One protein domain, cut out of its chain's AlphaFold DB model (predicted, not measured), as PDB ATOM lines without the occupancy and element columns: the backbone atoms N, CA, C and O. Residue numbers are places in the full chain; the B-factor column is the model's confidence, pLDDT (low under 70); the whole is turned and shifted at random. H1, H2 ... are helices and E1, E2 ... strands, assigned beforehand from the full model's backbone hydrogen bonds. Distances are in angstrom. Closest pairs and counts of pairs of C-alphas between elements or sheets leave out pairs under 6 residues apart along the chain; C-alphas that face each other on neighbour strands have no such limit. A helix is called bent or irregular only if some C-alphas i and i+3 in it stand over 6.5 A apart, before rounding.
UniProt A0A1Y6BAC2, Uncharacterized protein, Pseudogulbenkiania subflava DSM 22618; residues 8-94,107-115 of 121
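AT A GLANCE: This is residues 8 to 94 and 107 to 115 of the 121 residues of an uncharacterized protein of Pseudogulbenkiania subflava DSM 22618 (UniProt A0A1Y6BAC2). A single twisted sheet of six strands forms a wall, its strands side by side in the order in which they follow along the chain, and two helices, H1 and H2, only graze it, H1 near its E1 edge. The two helices run the same way, close to each other, while a long loop, residues 68 to 80, lies toward the other end of the sheet, where the short strands E5 and E6 are. The printed part has 96 residues, with two named helices and six named strands in the order H1 E1 E2 E3 E4 E5 E6 H2; the sheet, E1 - E2 - E3 - E4 - E5 - E6, is antiparallel throughout, and the class is mixed, helices and strands. The whole is compact, with a radius of gyration of the C-alphas of 13.4 A, and its C-alphas span 38 by 28 by 20 A.

HOW THE PARTS SIT: The printed part begins with H1, residues 8 to 21, which only grazes the sheet. A short link leads to E1, residues 32 to 36, an edge strand; the closest C-alphas of H1 and E1, those of Arg 11 and Ile 33, are 7.6 A apart. In that link, residues 27 to 28 pair antiparallel with residues 33 to 34 of E1. E1 and E2, residues 42 to 49, form a hairpin at 155 degrees, with N 35 and O 43 at 2.9 A, within hydrogen-bond range. E2 and E3, residues 52 to 59, form the next hairpin at 177 degrees, with N 44 and O 56 at 2.8 A. E3 and E4, residues 62 to 67, form a hairpin at 168 degrees, with N 57 and O 64 at 3.0 A. E4 and E5, residues 81 to 83, form a hairpin at 164 degrees despite the long link between them, with N 83 and O 65 at 2.8 A. E5 and E6, residues 89 to 91, form the last hairpin at 142 degrees, with N 82 and O 90 at 2.8 A. The six strands are a meander, each strand the antiparallel neighbour of the one before, and E6 is the other edge strand. From edge to edge the strands' lines turn by 91 degrees. E1 and E6 are apart. H2, residues 107 to 114, only grazes the sheet with its residues 108 to 112. H1 and H2 are close but not clearly touching, with the C-alphas of Tyr 18 and Leu 109 the closest at 7.8 A. They run the same way at a shallow tilt of 23 degrees. In H2 every O i to N i+4 pair is within hydrogen-bond range, and in H1 8 of 10 are.

IN THESE COORDINATES: H1, 14 residues, begins with C-alpha 8 at (285.755, 246.206, 248.365) and is 18.7 A long; it is irregular, C-alphas 17 and 20 being 8.3 A apart. E1 measures 13.9 A, E2 21.9 A and E3 23.5 A from first to last C-alpha. C-alpha 52, where E3 begins, is at (291.438, 231.702, 257.065). E4 measures 16.3 A, E5 6.8 A and E6 7.2 A. H2 measures 11.0 A and ends with C-alpha 114 at (306.845, 250.747, 262.606).

THE WHOLE: The two C-alphas farthest apart are those of Gly 24 and Glu 74, at 38.8 A. Residues 95 to 106 are not printed; they fall in the link across the cut from E6 to H2, and C-alphas 94 and 107 are 6.2 A apart. Of the links that are printed whole, E4 to E5 is long, with 13 residues. The mean pLDDT of the printed part is 96.8, and no printed residue is under 70.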
ATOM      1  N   GLU A   8     286.087 244.792 248.551       95.81
ATOM      2  CA  GLU A   8     285.755 246.206 248.365       95.81
ATOM      3  C   GLU A   8     285.544 246.871 249.724       95.81
ATOM      4  O   GLU A   8     286.189 247.876 250.021       95.81
ATOM      5  N   MET A   9     284.756 246.244 250.604       95.44
ATOM      6  CA  MET A   9     284.561 246.735 251.970       95.44
ATOM      7  C   MET A   9     285.875 246.763 252.762       95.44
ATOM      8  O   MET A   9     286.115 247.685 253.543       95.44
ATOM      9  N   LEU A  10     286.745 245.763 252.573       96.88
ATOM     10  CA  LEU A  10     288.064 245.755 253.206       96.88
ATOM     11  C   LEU A  10     288.954 246.893 252.689       96.88
ATOM     12  O   LEU A  10     289.607 247.547 253.500       96.88
ATOM     13  N   ARG A  11     288.983 247.141 251.373       97.81
ATOM     14  CA  ARG A  11     289.717 248.269 250.780       97.81
ATOM     15  C   ARG A  11     289.256 249.587 251.384       97.81
ATOM     16  O   ARG A  11     290.100 250.365 251.810       97.81
ATOM     17  N   ASP A  12     287.950 249.823 251.416       97.56
ATOM     18  CA  ASP A  12     287.394 251.092 251.888       97.56
ATOM     19  C   ASP A  12     287.758 251.321 253.362       97.56
ATOM     20  O   ASP A  12     288.258 252.385 253.713       97.56
ATOM     21  N   ALA A  13     287.674 250.278 254.196       96.88
ATOM     22  CA  ALA A  13     288.133 250.343 255.583       96.88
ATOM     23  C   ALA A  13     289.641 250.648 255.715       96.88
ATOM     24  O   ALA A  13     290.044 251.357 256.634       96.88
ATOM     25  N   ILE A  14     290.489 250.121 254.822       97.81
ATOM     26  CA  ILE A  14     291.924 250.445 254.815       97.81
ATOM     27  C   ILE A  14     292.144 251.906 254.414       97.81
ATOM     28  O   ILE A  14     292.967 252.576 255.030       97.81
ATOM     29  N   ILE A  15     291.439 252.401 253.395       97.81
ATOM     30  CA  ILE A  15     291.575 253.788 252.933       97.81
ATOM     31  C   ILE A  15     291.149 254.761 254.035       97.81
ATOM     32  O   ILE A  15     291.885 255.707 254.314       97.81
ATOM     33  N   ASP A  16     290.019 254.498 254.692       97.00
ATOM     34  CA  ASP A  16     289.487 255.349 255.759       97.00
ATOM     35  C   ASP A  16     290.451 255.464 256.951       97.00
ATOM     36  O   ASP A  16     290.635 256.552 257.496       97.00
ATOM     37  N   ASP A  17     291.096 254.359 257.342       95.38
ATOM     38  CA  ASP A  17     291.940 254.317 258.543       95.38
ATOM     39  C   ASP A  17     293.436 254.569 258.272       95.38
ATOM     40  O   ASP A  17     294.158 255.012 259.166       95.38
ATOM     41  N   TYR A  18     293.925 254.247 257.071       96.38
ATOM     42  CA  TYR A  18     295.357 254.199 256.735       96.38
ATOM     43  C   TYR A  18     295.708 254.867 255.398       96.38
ATOM     44  O   TYR A  18     296.848 254.749 254.949       96.38
ATOM     45  N   GLY A  19     294.787 255.602 254.767       95.50
ATOM     46  CA  GLY A  19     295.032 256.257 253.476       95.50
ATOM     47  C   GLY A  19     296.289 257.136 253.444       95.50
ATOM     48  O   GLY A  19     296.996 257.159 252.441       95.50
ATOM     49  N   GLU A  20     296.631 257.793 254.557       96.69
ATOM     50  CA  GLU A  20     297.810 258.666 254.665       96.69
ATOM     51  C   GLU A  20     299.157 257.929 254.589       96.69
ATOM     52  O   GLU A  20     300.177 258.557 254.307       96.69
ATOM     53  N   ILE A  21     299.184 256.614 254.841       96.75
ATOM     54  CA  ILE A  21     300.418 255.812 254.792       96.75
ATOM     55  C   ILE A  21     300.557 254.994 253.506       96.75
ATOM     56  O   ILE A  21     301.563 254.298 253.339       96.75
ATOM     57  N   LEU A  22     299.571 255.054 252.609       98.12
ATOM     58  CA  LEU A  22     299.611 254.370 251.320       98.12
ATOM     59  C   LEU A  22     300.491 255.148 250.334       98.12
ATOM     60  O   LEU A  22     300.416 256.371 250.238       98.12
ATOM     61  N   ALA A  23     301.318 254.434 249.573       97.94
ATOM     62  CA  ALA A  23     302.128 255.021 248.504       97.94
ATOM     63  C   ALA A  23     301.346 255.233 247.196       97.94
ATOM     64  O   ALA A  23     301.832 255.901 246.284       97.94
ATOM     65  N   GLY A  24     300.144 254.667 247.096       95.88
ATOM     66  CA  GLY A  24     299.286 254.755 245.924       95.88
ATOM     67  C   GLY A  24     297.973 254.010 246.128       95.88
ATOM     68  O   GLY A  24     297.606 253.664 247.253       95.88
ATOM     69  N   ASP A  25     297.277 253.760 245.023       97.31
ATOM     70  CA  ASP A  25     295.991 253.073 245.044       97.31
ATOM     71  C   ASP A  25     296.128 251.608 245.472       97.31
ATOM     72  O   ASP A  25     297.111 250.915 245.196       97.31
ATOM     73  N   ILE A  26     295.072 251.117 246.111       98.38
ATOM     74  CA  ILE A  26     294.914 249.704 246.417       98.38
ATOM     75  C   ILE A  26     294.385 248.979 245.177       98.38
ATOM     76  O   ILE A  26     293.321 249.315 244.655       98.38
ATOM     77  N   ASN A  27     295.074 247.915 244.767       98.19
ATOM     78  CA  ASN A  27     294.613 247.057 243.678       98.19
ATOM     79  C   ASN A  27     293.764 245.905 244.220       98.19
ATOM     80  O   ASN A  27     294.181 245.181 245.127       98.19
ATOM     81  N   LEU A  28     292.588 245.719 243.621       97.62
ATOM     82  CA  LEU A  28     291.702 244.592 243.884       97.62
ATOM     83  C   LEU A  28     291.866 243.525 242.805       97.62
ATOM     84  O   LEU A  28     291.828 243.815 241.609       97.62
ATOM     85  N   PHE A  29     291.991 242.281 243.245       94.56
ATOM     86  CA  PHE A  29     291.954 241.088 242.412       94.56
ATOM     87  C   PHE A  29     290.745 240.234 242.796       94.56
ATOM     88  O   PHE A  29     290.038 240.518 243.760       94.56
ATOM     89  N   GLN A  30     290.501 239.163 242.041       89.06
ATOM     90  CA  GLN A  30     289.362 238.278 242.287       89.06
ATOM     91  C   GLN A  30     289.387 237.643 243.689       89.06
ATOM     92  O   GLN A  30     288.337 237.449 244.295       89.06
ATOM     93  N   ASP A  31     290.571 237.297 244.189       91.38
ATOM     94  CA  ASP A  31     290.771 236.578 245.447       91.38
ATOM     95  C   ASP A  31     291.807 237.243 246.364       91.38
ATOM     96  O   ASP A  31     292.220 236.634 247.354       91.38
ATOM     97  N   ALA A  32     292.215 238.478 246.058       96.38
ATOM     98  CA  ALA A  32     293.262 239.185 246.780       96.38
ATOM     99  C   ALA A  32     293.102 240.709 246.719       96.38
ATOM    100  O   ALA A  32     292.442 241.262 245.841       96.38
ATOM    101  N   ILE A  33     293.801 241.386 247.620       97.88
ATOM    102  CA  ILE A  33     294.007 242.835 247.633       97.88
ATOM    103  C   ILE A  33     295.503 243.097 247.806       97.88
ATOM    104  O   ILE A  33     296.157 242.431 248.611       97.88
ATOM    105  N   SER A  34     296.054 244.041 247.044       98.50
ATOM    106  CA  SER A  34     297.456 244.450 247.173       98.50
ATOM    107  C   SER A  34     297.587 245.951 247.365       98.50
ATOM    108  O   SER A  34     296.891 246.716 246.693       98.50
ATOM    109  N   LEU A  35     298.520 246.362 248.212       98.62
ATOM    110  CA  LEU A  35     298.803 247.761 248.507       98.62
ATOM    111  C   LEU A  35     300.294 247.978 248.766       98.62
ATOM    112  O   LEU A  35     301.016 247.056 249.152       98.62
ATOM    113  N   GLU A  36     300.738 249.214 248.576       98.69
ATOM    114  CA  GLU A  36     302.090 249.660 248.903       98.69
ATOM    115  C   GLU A  36     302.028 250.724 249.997       98.69
ATOM    116  O   GLU A  36     301.202 251.636 249.939       98.69
ATOM    117  N   LEU A  37     302.900 250.608 250.996       98.56
ATOM    118  CA  LEU A  37     303.074 251.616 252.039       98.56
ATOM    119  C   LEU A  37     304.196 252.585 251.665       98.56
ATOM    120  O   LEU A  37     305.165 252.194 251.018       98.56
ATOM    121  N   LEU A  38     304.137 253.824 252.161       98.44
ATOM    122  CA  LEU A  38     305.160 254.858 251.923       98.44
ATOM    123  C   LEU A  38     306.581 254.448 252.342       98.44
ATOM    124  O   LEU A  38     307.558 255.023 251.869       98.44
ATOM    125  N   ASN A  39     306.719 253.449 253.217       97.50
ATOM    126  CA  ASN A  39     308.014 252.900 253.617       97.50
ATOM    127  C   ASN A  39     308.584 251.855 252.632       97.50
ATOM    128  O   ASN A  39     309.632 251.275 252.913       97.50
ATOM    129  N   GLY A  40     307.918 251.609 251.498       98.12
ATOM    130  CA  GLY A  40     308.322 250.644 250.471       98.12
ATOM    131  C   GLY A  40     307.885 249.201 250.743       98.12
ATOM    132  O   GLY A  40     308.372 248.280 250.085       98.12
ATOM    133  N   THR A  41     307.004 248.976 251.723       98.62
ATOM    134  CA  THR A  41     306.421 247.651 251.979       98.62
ATOM    135  C   THR A  41     305.321 247.354 250.969       98.62
ATOM    136  O   THR A  41     304.333 248.080 250.896       98.62
ATOM    137  N   LEU A  42     305.468 246.250 250.237       98.69
ATOM    138  CA  LEU A  42     304.462 245.745 249.303       98.69
ATOM    139  C   LEU A  42     303.700 244.606 249.969       98.69
ATOM    140  O   LEU A  42     304.305 243.570 250.232       98.69
ATOM    141  N   LEU A  43     302.409 244.785 250.236       98.88
ATOM    142  CA  LEU A  43     301.564 243.825 250.945       98.88
ATOM    143  C   LEU A  43     300.503 243.242 250.006       98.88
ATOM    144  O   LEU A  43     299.776 243.978 249.347       98.88
ATOM    145  N   GLU A  44     300.380 241.917 250.001       98.81
ATOM    146  CA  GLU A  44     299.272 241.162 249.421       98.81
ATOM    147  C   GLU A  44     298.496 240.460 250.544       98.81
ATOM    148  O   GLU A  44     299.077 239.828 251.431       98.81
ATOM    149  N   ILE A  45     297.169 240.549 250.491       98.50
ATOM    150  CA  ILE A  45     296.257 239.902 251.433       98.50
ATOM    151  C   ILE A  45     295.336 238.968 250.653       98.50
ATOM    152  O   ILE A  45     294.669 239.386 249.706       98.50
ATOM    153  N   LYS A  46     295.263 237.713 251.100       98.12
ATOM    154  CA  LYS A  46     294.339 236.691 250.602       98.12
ATOM    155  C   LYS A  46     293.565 236.103 251.763       98.12
ATOM    156  O   LYS A  46     294.167 235.722 252.760       98.12
ATOM    157  N   ALA A  47     292.253 235.988 251.645       96.56
ATOM    158  CA  ALA A  47     291.396 235.518 252.715       96.56
ATOM    159  C   ALA A  47     290.168 234.775 252.179       96.56
ATOM    160  O   ALA A  47     289.470 235.234 251.279       96.56
ATOM    161  N   ALA A  48     289.887 233.624 252.781       95.06
ATOM    162  CA  ALA A  48     288.658 232.868 252.571       95.06
ATOM    163  C   ALA A  48     287.620 233.145 253.670       95.06
ATOM    164  O   ALA A  48     286.429 232.910 253.466       95.06
ATOM    165  N   SER A  49     288.061 233.599 254.850       95.00
ATOM    166  CA  SER A  49     287.200 234.002 255.963       95.00
ATOM    167  C   SER A  49     287.975 234.836 256.996       95.00
ATOM    168  O   SER A  49     289.186 235.009 256.895       95.00
ATOM    169  N   ASN A  50     287.294 235.278 258.056       95.38
ATOM    170  CA  ASN A  50     287.910 235.922 259.227       95.38
ATOM    171  C   ASN A  50     288.908 235.028 259.995       95.38
ATOM    172  O   ASN A  50     289.654 235.523 260.839       95.38
ATOM    173  N   SER A  51     288.917 233.720 259.738       95.69
ATOM    174  CA  SER A  51     289.828 232.764 260.385       95.69
ATOM    175  C   SER A  51     290.813 232.116 259.417       95.69
ATOM    176  O   SER A  51     291.675 231.367 259.862       95.69
ATOM    177  N   GLU A  52     290.661 232.356 258.114       96.62
ATOM    178  CA  GLU A  52     291.438 231.702 257.065       96.62
ATOM    179  C   GLU A  52     291.959 232.751 256.091       96.62
ATOM    180  O   GLU A  52     291.219 233.220 255.223       96.62
ATOM    181  N   TYR A  53     293.224 233.121 256.257       97.50
ATOM    182  CA  TYR A  53     293.889 234.139 255.462       97.50
ATOM    183  C   TYR A  53     295.408 233.951 255.430       97.50
ATOM    184  O   TYR A  53     296.001 233.218 256.219       97.50
ATOM    185  N   SER A  54     296.032 234.654 254.495       98.25
ATOM    186  CA  SER A  54     297.468 234.868 254.442       98.25
ATOM    187  C   SER A  54     297.754 236.326 254.111       98.25
ATOM    188  O   SER A  54     297.084 236.934 253.271       98.25
ATOM    189  N   PHE A  55     298.756 236.874 254.784       98.69
ATOM    190  CA  PHE A  55     299.324 238.182 254.500       98.69
ATOM    191  C   PHE A  55     300.761 237.958 254.063       98.69
ATOM    192  O   PHE A  55     301.546 237.408 254.830       98.69
ATOM    193  N   ILE A  56     301.108 238.340 252.839       98.75
ATOM    194  CA  ILE A  56     302.458 238.194 252.293       98.75
ATOM    195  C   ILE A  56     302.968 239.587 251.996       98.75
ATOM    196  O   ILE A  56     302.306 240.333 251.280       98.75
ATOM    197  N   TRP A  57     304.145 239.937 252.502       98.81
ATOM    198  CA  TRP A  57     304.737 241.220 252.164       98.81
ATOM    199  C   TRP A  57     306.207 241.120 251.814       98.81
ATOM    200  O   TRP A  57     306.930 240.226 252.255       98.81
ATOM    201  N   LYS A  58     306.635 242.073 250.991       98.69
ATOM    202  CA  LYS A  58     308.026 242.291 250.630       98.69
ATOM    203  C   LYS A  58     308.505 243.599 251.241       98.69
ATOM    204  O   LYS A  58     307.849 244.627 251.090       98.69
ATOM    205  N   TYR A  59     309.683 243.558 251.852       98.06
ATOM    206  CA  TYR A  59     310.410 244.739 252.303       98.06
ATOM    207  C   TYR A  59     311.895 244.587 251.958       98.06
ATOM    208  O   TYR A  59     312.573 243.664 252.418       98.06
ATOM    209  N   GLY A  60     312.399 245.461 251.082       96.69
ATOM    210  CA  GLY A  60     313.742 245.329 250.518       96.69
ATOM    211  C   GLY A  60     313.939 243.982 249.808       96.69
ATOM    212  O   GLY A  60     313.269 243.684 248.816       96.69
ATOM    213  N   ALA A  61     314.872 243.171 250.312       96.25
ATOM    214  CA  ALA A  61     315.172 241.832 249.797       96.25
ATOM    215  C   ALA A  61     314.396 240.703 250.503       96.25
ATOM    216  O   ALA A  61     314.523 239.545 250.107       96.25
ATOM    217  N   HIS A  62     313.612 241.019 251.535       97.62
ATOM    218  CA  HIS A  62     312.932 240.028 252.362       97.62
ATOM    219  C   HIS A  62     311.487 239.833 251.922       97.62
ATOM    220  O   HIS A  62     310.813 240.785 251.525       97.62
ATOM    221  N   ILE A  63     311.020 238.590 252.025       98.19
ATOM    222  CA  ILE A  63     309.617 238.215 251.877       98.19
ATOM    223  C   ILE A  63     309.208 237.556 253.186       98.19
ATOM    224  O   ILE A  63     309.852 236.604 253.619       98.19
ATOM    225  N   LEU A  64     308.155 238.078 253.797       98.50
ATOM    226  CA  LEU A  64     307.606 237.594 255.053       98.50
ATOM    227  C   LEU A  64     306.144 237.202 254.843       98.50
ATOM    228  O   LEU A  64     305.500 237.622 253.872       98.50
ATOM    229  N   ARG A  65     305.623 236.365 255.741       98.56
ATOM    230  CA  ARG A  65     304.235 235.909 255.664       98.56
ATOM    231  C   ARG A  65     303.628 235.665 257.033       98.56
ATOM    232  O   ARG A  65     304.234 234.975 257.837       98.56
ATOM    233  N   LEU A  66     302.393 236.111 257.233       98.50
ATOM    234  CA  LEU A  66     301.498 235.578 258.259       98.50
ATOM    235  C   LEU A  66     300.512 234.620 257.594       98.50
ATOM    236  O   LEU A  66     299.910 234.968 256.578       98.50
ATOM    237  N   ASP A  67     300.381 233.412 258.127       97.62
ATOM    238  CA  ASP A  67     299.579 232.340 257.533       97.62
ATOM    239  C   ASP A  67     298.750 231.642 258.617       97.62
ATOM    240  O   ASP A  67     299.262 231.334 259.695       97.62
ATOM    241  N   THR A  68     297.465 231.403 258.351       97.75
ATOM    242  CA  THR A  68     296.553 230.721 259.284       97.75
ATOM    243  C   THR A  68     296.427 229.215 259.035       97.75
ATOM    244  O   THR A  68     295.600 228.562 259.677       97.75
ATOM    245  N   ALA A  69     297.169 228.641 258.082       95.81
ATOM    246  CA  ALA A  69     297.152 227.205 257.832       95.81
ATOM    247  C   ALA A  69     297.636 226.435 259.080       95.81
ATOM    248  O   ALA A  69     298.715 226.729 259.596       95.81
ATOM    249  N   PRO A  70     296.887 225.419 259.558       94.50
ATOM    250  CA  PRO A  70     297.143 224.748 260.835       94.50
ATOM    251  C   PRO A  70     298.295 223.731 260.742       94.50
ATOM    252  O   PRO A  70     298.094 222.533 260.928       94.50
ATOM    253  N   LEU A  71     299.504 224.200 260.428       94.75
ATOM    254  CA  LEU A  71     300.678 223.360 260.150       94.75
ATOM    255  C   LEU A  71     301.637 223.214 261.341       94.75
ATOM    256  O   LEU A  71     302.351 222.219 261.408       94.75
ATOM    257  N   HIS A  72     301.631 224.173 262.274       93.62
ATOM    258  CA  HIS A  72     302.629 224.297 263.346       93.62
ATOM    259  C   HIS A  72     301.996 224.244 264.750       93.62
ATOM    260  O   HIS A  72     301.886 225.279 265.418       93.62
ATOM    261  N   PRO A  73     301.506 223.069 265.199       95.88
ATOM    262  CA  PRO A  73     300.827 222.901 266.492       95.88
ATOM    263  C   PRO A  73     301.694 223.208 267.718       95.88
ATOM    264  O   PRO A  73     301.165 223.400 268.808       95.88
ATOM    265  N   GLU A  74     303.010 223.257 267.552       96.19
ATOM    266  CA  GLU A  74     303.984 223.585 268.589       96.19
ATOM    267  C   GLU A  74     304.030 225.076 268.958       96.19
ATOM    268  O   GLU A  74     304.558 225.430 270.014       96.19
ATOM    269  N   LEU A  75     303.503 225.961 268.106       95.56
ATOM    270  CA  LEU A  75     303.555 227.402 268.335       95.56
ATOM    271  C   LEU A  75     302.442 227.855 269.278       95.56
ATOM    272  O   LEU A  75     301.295 227.425 269.174       95.56
ATOM    273  N   ALA A  76     302.758 228.824 270.141       94.56
ATOM    274  CA  ALA A  76     301.794 229.418 271.072       94.56
ATOM    275  C   ALA A  76     300.579 230.062 270.375       94.56
ATOM    276  O   ALA A  76     299.527 230.228 270.987       94.56
ATOM    277  N   THR A  77     300.723 230.415 269.097       95.94
ATOM    278  CA  THR A  77     299.697 231.046 268.266       95.94
ATOM    279  C   THR A  77     299.007 230.056 267.333       95.94
ATOM    280  O   THR A  77     298.305 230.481 266.427       95.94
ATOM    281  N   PHE A  78     299.159 228.739 267.498       94.12
ATOM    282  CA  PHE A  78     298.459 227.783 266.635       94.12
ATOM    283  C   PHE A  78     296.952 228.133 266.498       94.12
ATOM    284  O   PHE A  78     296.282 228.352 267.512       94.12
ATOM    285  N   PRO A  79     296.396 228.230 265.269       94.00
ATOM    286  CA  PRO A  79     296.946 227.721 264.005       94.00
ATOM    287  C   PRO A  79     297.836 228.682 263.204       94.00
ATOM    288  O   PRO A  79     298.393 228.272 262.191       94.00
ATOM    289  N   HIS A  80     297.967 229.939 263.616       96.62
ATOM    290  CA  HIS A  80     298.587 230.983 262.808       96.62
ATOM    291  C   HIS A  80     300.053 231.211 263.178       96.62
ATOM    292  O   HIS A  80     300.469 230.981 264.318       96.62
ATOM    293  N   HIS A  81     300.851 231.609 262.193       97.94
ATOM    294  CA  HIS A  81     302.301 231.685 262.324       97.94
ATOM    295  C   HIS A  81     302.923 232.705 261.366       97.94
ATOM    296  O   HIS A  81     302.363 233.016 260.313       97.94
ATOM    297  N   LEU A  82     304.105 233.191 261.741       98.12
ATOM    298  CA  LEU A  82     304.963 234.066 260.951       98.12
ATOM    299  C   LEU A  82     306.060 233.255 260.263       98.12
ATOM    300  O   LEU A  82     306.760 232.497 260.922       98.12
ATOM    301  N   HIS A  83     306.264 233.475 258.969       97.88
ATOM    302  CA  HIS A  83     307.513 233.188 258.265       97.88
ATOM    303  C   HIS A  83     308.336 234.477 258.262       97.88
ATOM    304  O   HIS A  83     307.936 235.456 257.624       97.88
ATOM    305  N   ASP A  84     309.431 234.502 259.022       96.75
ATOM    306  CA  ASP A  84     310.250 235.703 259.206       96.75
ATOM    307  C   ASP A  84     311.194 235.980 258.019       96.75
ATOM    308  O   ASP A  84     311.272 235.226 257.048       96.75
ATOM    309  N   ALA A  85     311.953 237.074 258.107       96.06
ATOM    310  CA  ALA A  85     312.900 237.504 257.075       96.06
ATOM    311  C   ALA A  85     314.035 236.498 256.781       96.06
ATOM    312  O   ALA A  85     314.684 236.601 255.736       96.06
ATOM    313  N   GLY A  86     314.290 235.559 257.700       94.88
ATOM    314  CA  GLY A  86     315.230 234.449 257.553       94.88
ATOM    315  C   GLY A  86     314.571 233.140 257.105       94.88
ATOM    316  O   GLY A  86     315.260 232.126 257.006       94.88
ATOM    317  N   GLY A  87     313.260 233.144 256.843       92.81
ATOM    318  CA  GLY A  87     312.479 231.953 256.510       92.81
ATOM    319  C   GLY A  87     312.205 231.043 257.709       92.81
ATOM    320  O   GLY A  87     311.837 229.884 257.521       92.81
ATOM    321  N   VAL A  88     312.405 231.531 258.936       95.56
ATOM    322  CA  VAL A  88     312.123 230.779 260.159       95.56
ATOM    323  C   VAL A  88     310.664 230.975 260.543       95.56
ATOM    324  O   VAL A  88     310.146 232.093 260.543       95.56
ATOM    325  N   VAL A  89     310.011 229.873 260.909       96.94
ATOM    326  CA  VAL A  89     308.639 229.898 261.408       96.94
ATOM    327  C   VAL A  89     308.620 230.305 262.884       96.94
ATOM    328  O   VAL A  89     309.334 229.730 263.707       96.94
ATOM    329  N   ARG A  90     307.790 231.292 263.226       96.25
ATOM    330  CA  ARG A  90     307.638 231.861 264.571       96.25
ATOM    331  C   ARG A  90     306.167 232.043 264.940       96.25
ATOM    332  O   ARG A  90     305.317 232.055 264.049       96.25
ATOM    333  N   PRO A  91     305.850 232.220 266.236       97.19
ATOM    334  CA  PRO A  91     304.528 232.679 266.630       97.19
ATOM    335  C   PRO A  91     304.183 233.994 265.924       97.19
ATOM    336  O   PRO A  91     305.044 234.863 265.798       97.19
ATOM    337  N   ASP A  92     302.946 234.127 265.455       96.62
ATOM    338  CA  ASP A  92     302.450 235.370 264.859       96.62
ATOM    339  C   ASP A  92     302.274 236.435 265.961       96.62
ATOM    340  O   ASP A  92     301.447 236.251 266.856       96.62
ATOM    341  N   PRO A  93     303.030 237.548 265.933       95.94
ATOM    342  CA  PRO A  93     302.971 238.543 267.000       95.94
ATOM    343  C   PRO A  93     301.827 239.557 266.827       95.94
ATOM    344  O   PRO A  93     301.622 240.410 267.691       95.94
ATOM    345  N   VAL A  94     301.095 239.510 265.712       97.06
ATOM    346  CA  VAL A  94     300.199 240.582 265.262       97.06
ATOM    347  C   VAL A  94     298.736 240.159 265.307       97.06
ATOM    348  O   VAL A  94     297.884 240.900 265.820       97.06
ATOM    349  N   ARG A 107     295.994 245.989 262.504       97.44
ATOM    350  CA  ARG A 107     297.121 245.618 263.376       97.44
ATOM    351  C   ARG A 107     298.395 245.380 262.578       97.44
ATOM    352  O   ARG A 107     299.453 245.849 262.989       97.44
ATOM    353  N   LEU A 108     298.287 244.692 261.442       98.38
ATOM    354  CA  LEU A 108     299.422 244.467 260.558       98.38
ATOM    355  C   LEU A 108     299.936 245.776 259.962       98.38
ATOM    356  O   LEU A 108     301.129 246.026 260.043       98.38
ATOM    357  N   LEU A 109     299.070 246.633 259.423       98.31
ATOM    358  CA  LEU A 109     299.477 247.917 258.848       98.31
ATOM    359  C   LEU A 109     300.177 248.810 259.879       98.31
ATOM    360  O   LEU A 109     301.226 249.376 259.580       98.31
ATOM    361  N   ALA A 110     299.662 248.870 261.110       97.31
ATOM    362  CA  ALA A 110     300.320 249.574 262.207       97.31
ATOM    363  C   ALA A 110     301.709 248.988 262.526       97.31
ATOM    364  O   ALA A 110     302.674 249.738 262.676       97.31
ATOM    365  N   ALA A 111     301.824 247.657 262.599       97.75
ATOM    366  CA  ALA A 111     303.092 246.984 262.867       97.75
ATOM    367  C   ALA A 111     304.110 247.207 261.736       97.75
ATOM    368  O   ALA A 111     305.238 247.603 262.009       97.75
ATOM    369  N   LEU A 112     303.700 247.047 260.473       97.94
ATOM    370  CA  LEU A 112     304.554 247.251 259.300       97.94
ATOM    371  C   LEU A 112     304.950 248.716 259.107       97.94
ATOM    372  O   LEU A 112     306.023 248.989 258.576       97.94
ATOM    373  N   GLY A 113     304.120 249.666 259.540       96.19
ATOM    374  CA  GLY A 113     304.484 251.080 259.573       96.19
ATOM    375  C   GLY A 113     305.649 251.374 260.528       96.19
ATOM    376  O   GLY A 113     306.428 252.290 260.267       96.19
ATOM    377  N   HIS A 114     305.792 250.587 261.601       95.50
ATOM    378  CA  HIS A 114     306.845 250.747 262.606       95.50
ATOM    379  C   HIS A 114     308.079 249.870 262.339       95.50
ATOM    380  O   HIS A 114     309.200 250.373 262.331       95.50
ATOM    381  N   ASP A 115     307.872 248.573 262.114       96.94
ATOM    382  CA  ASP A 115     308.909 247.575 261.856       96.94
ATOM    383  C   ASP A 115     308.430 246.585 260.773       96.94
ATOM    384  O   ASP A 115     307.783 245.580 261.082       96.94
TER     385      ASP A 115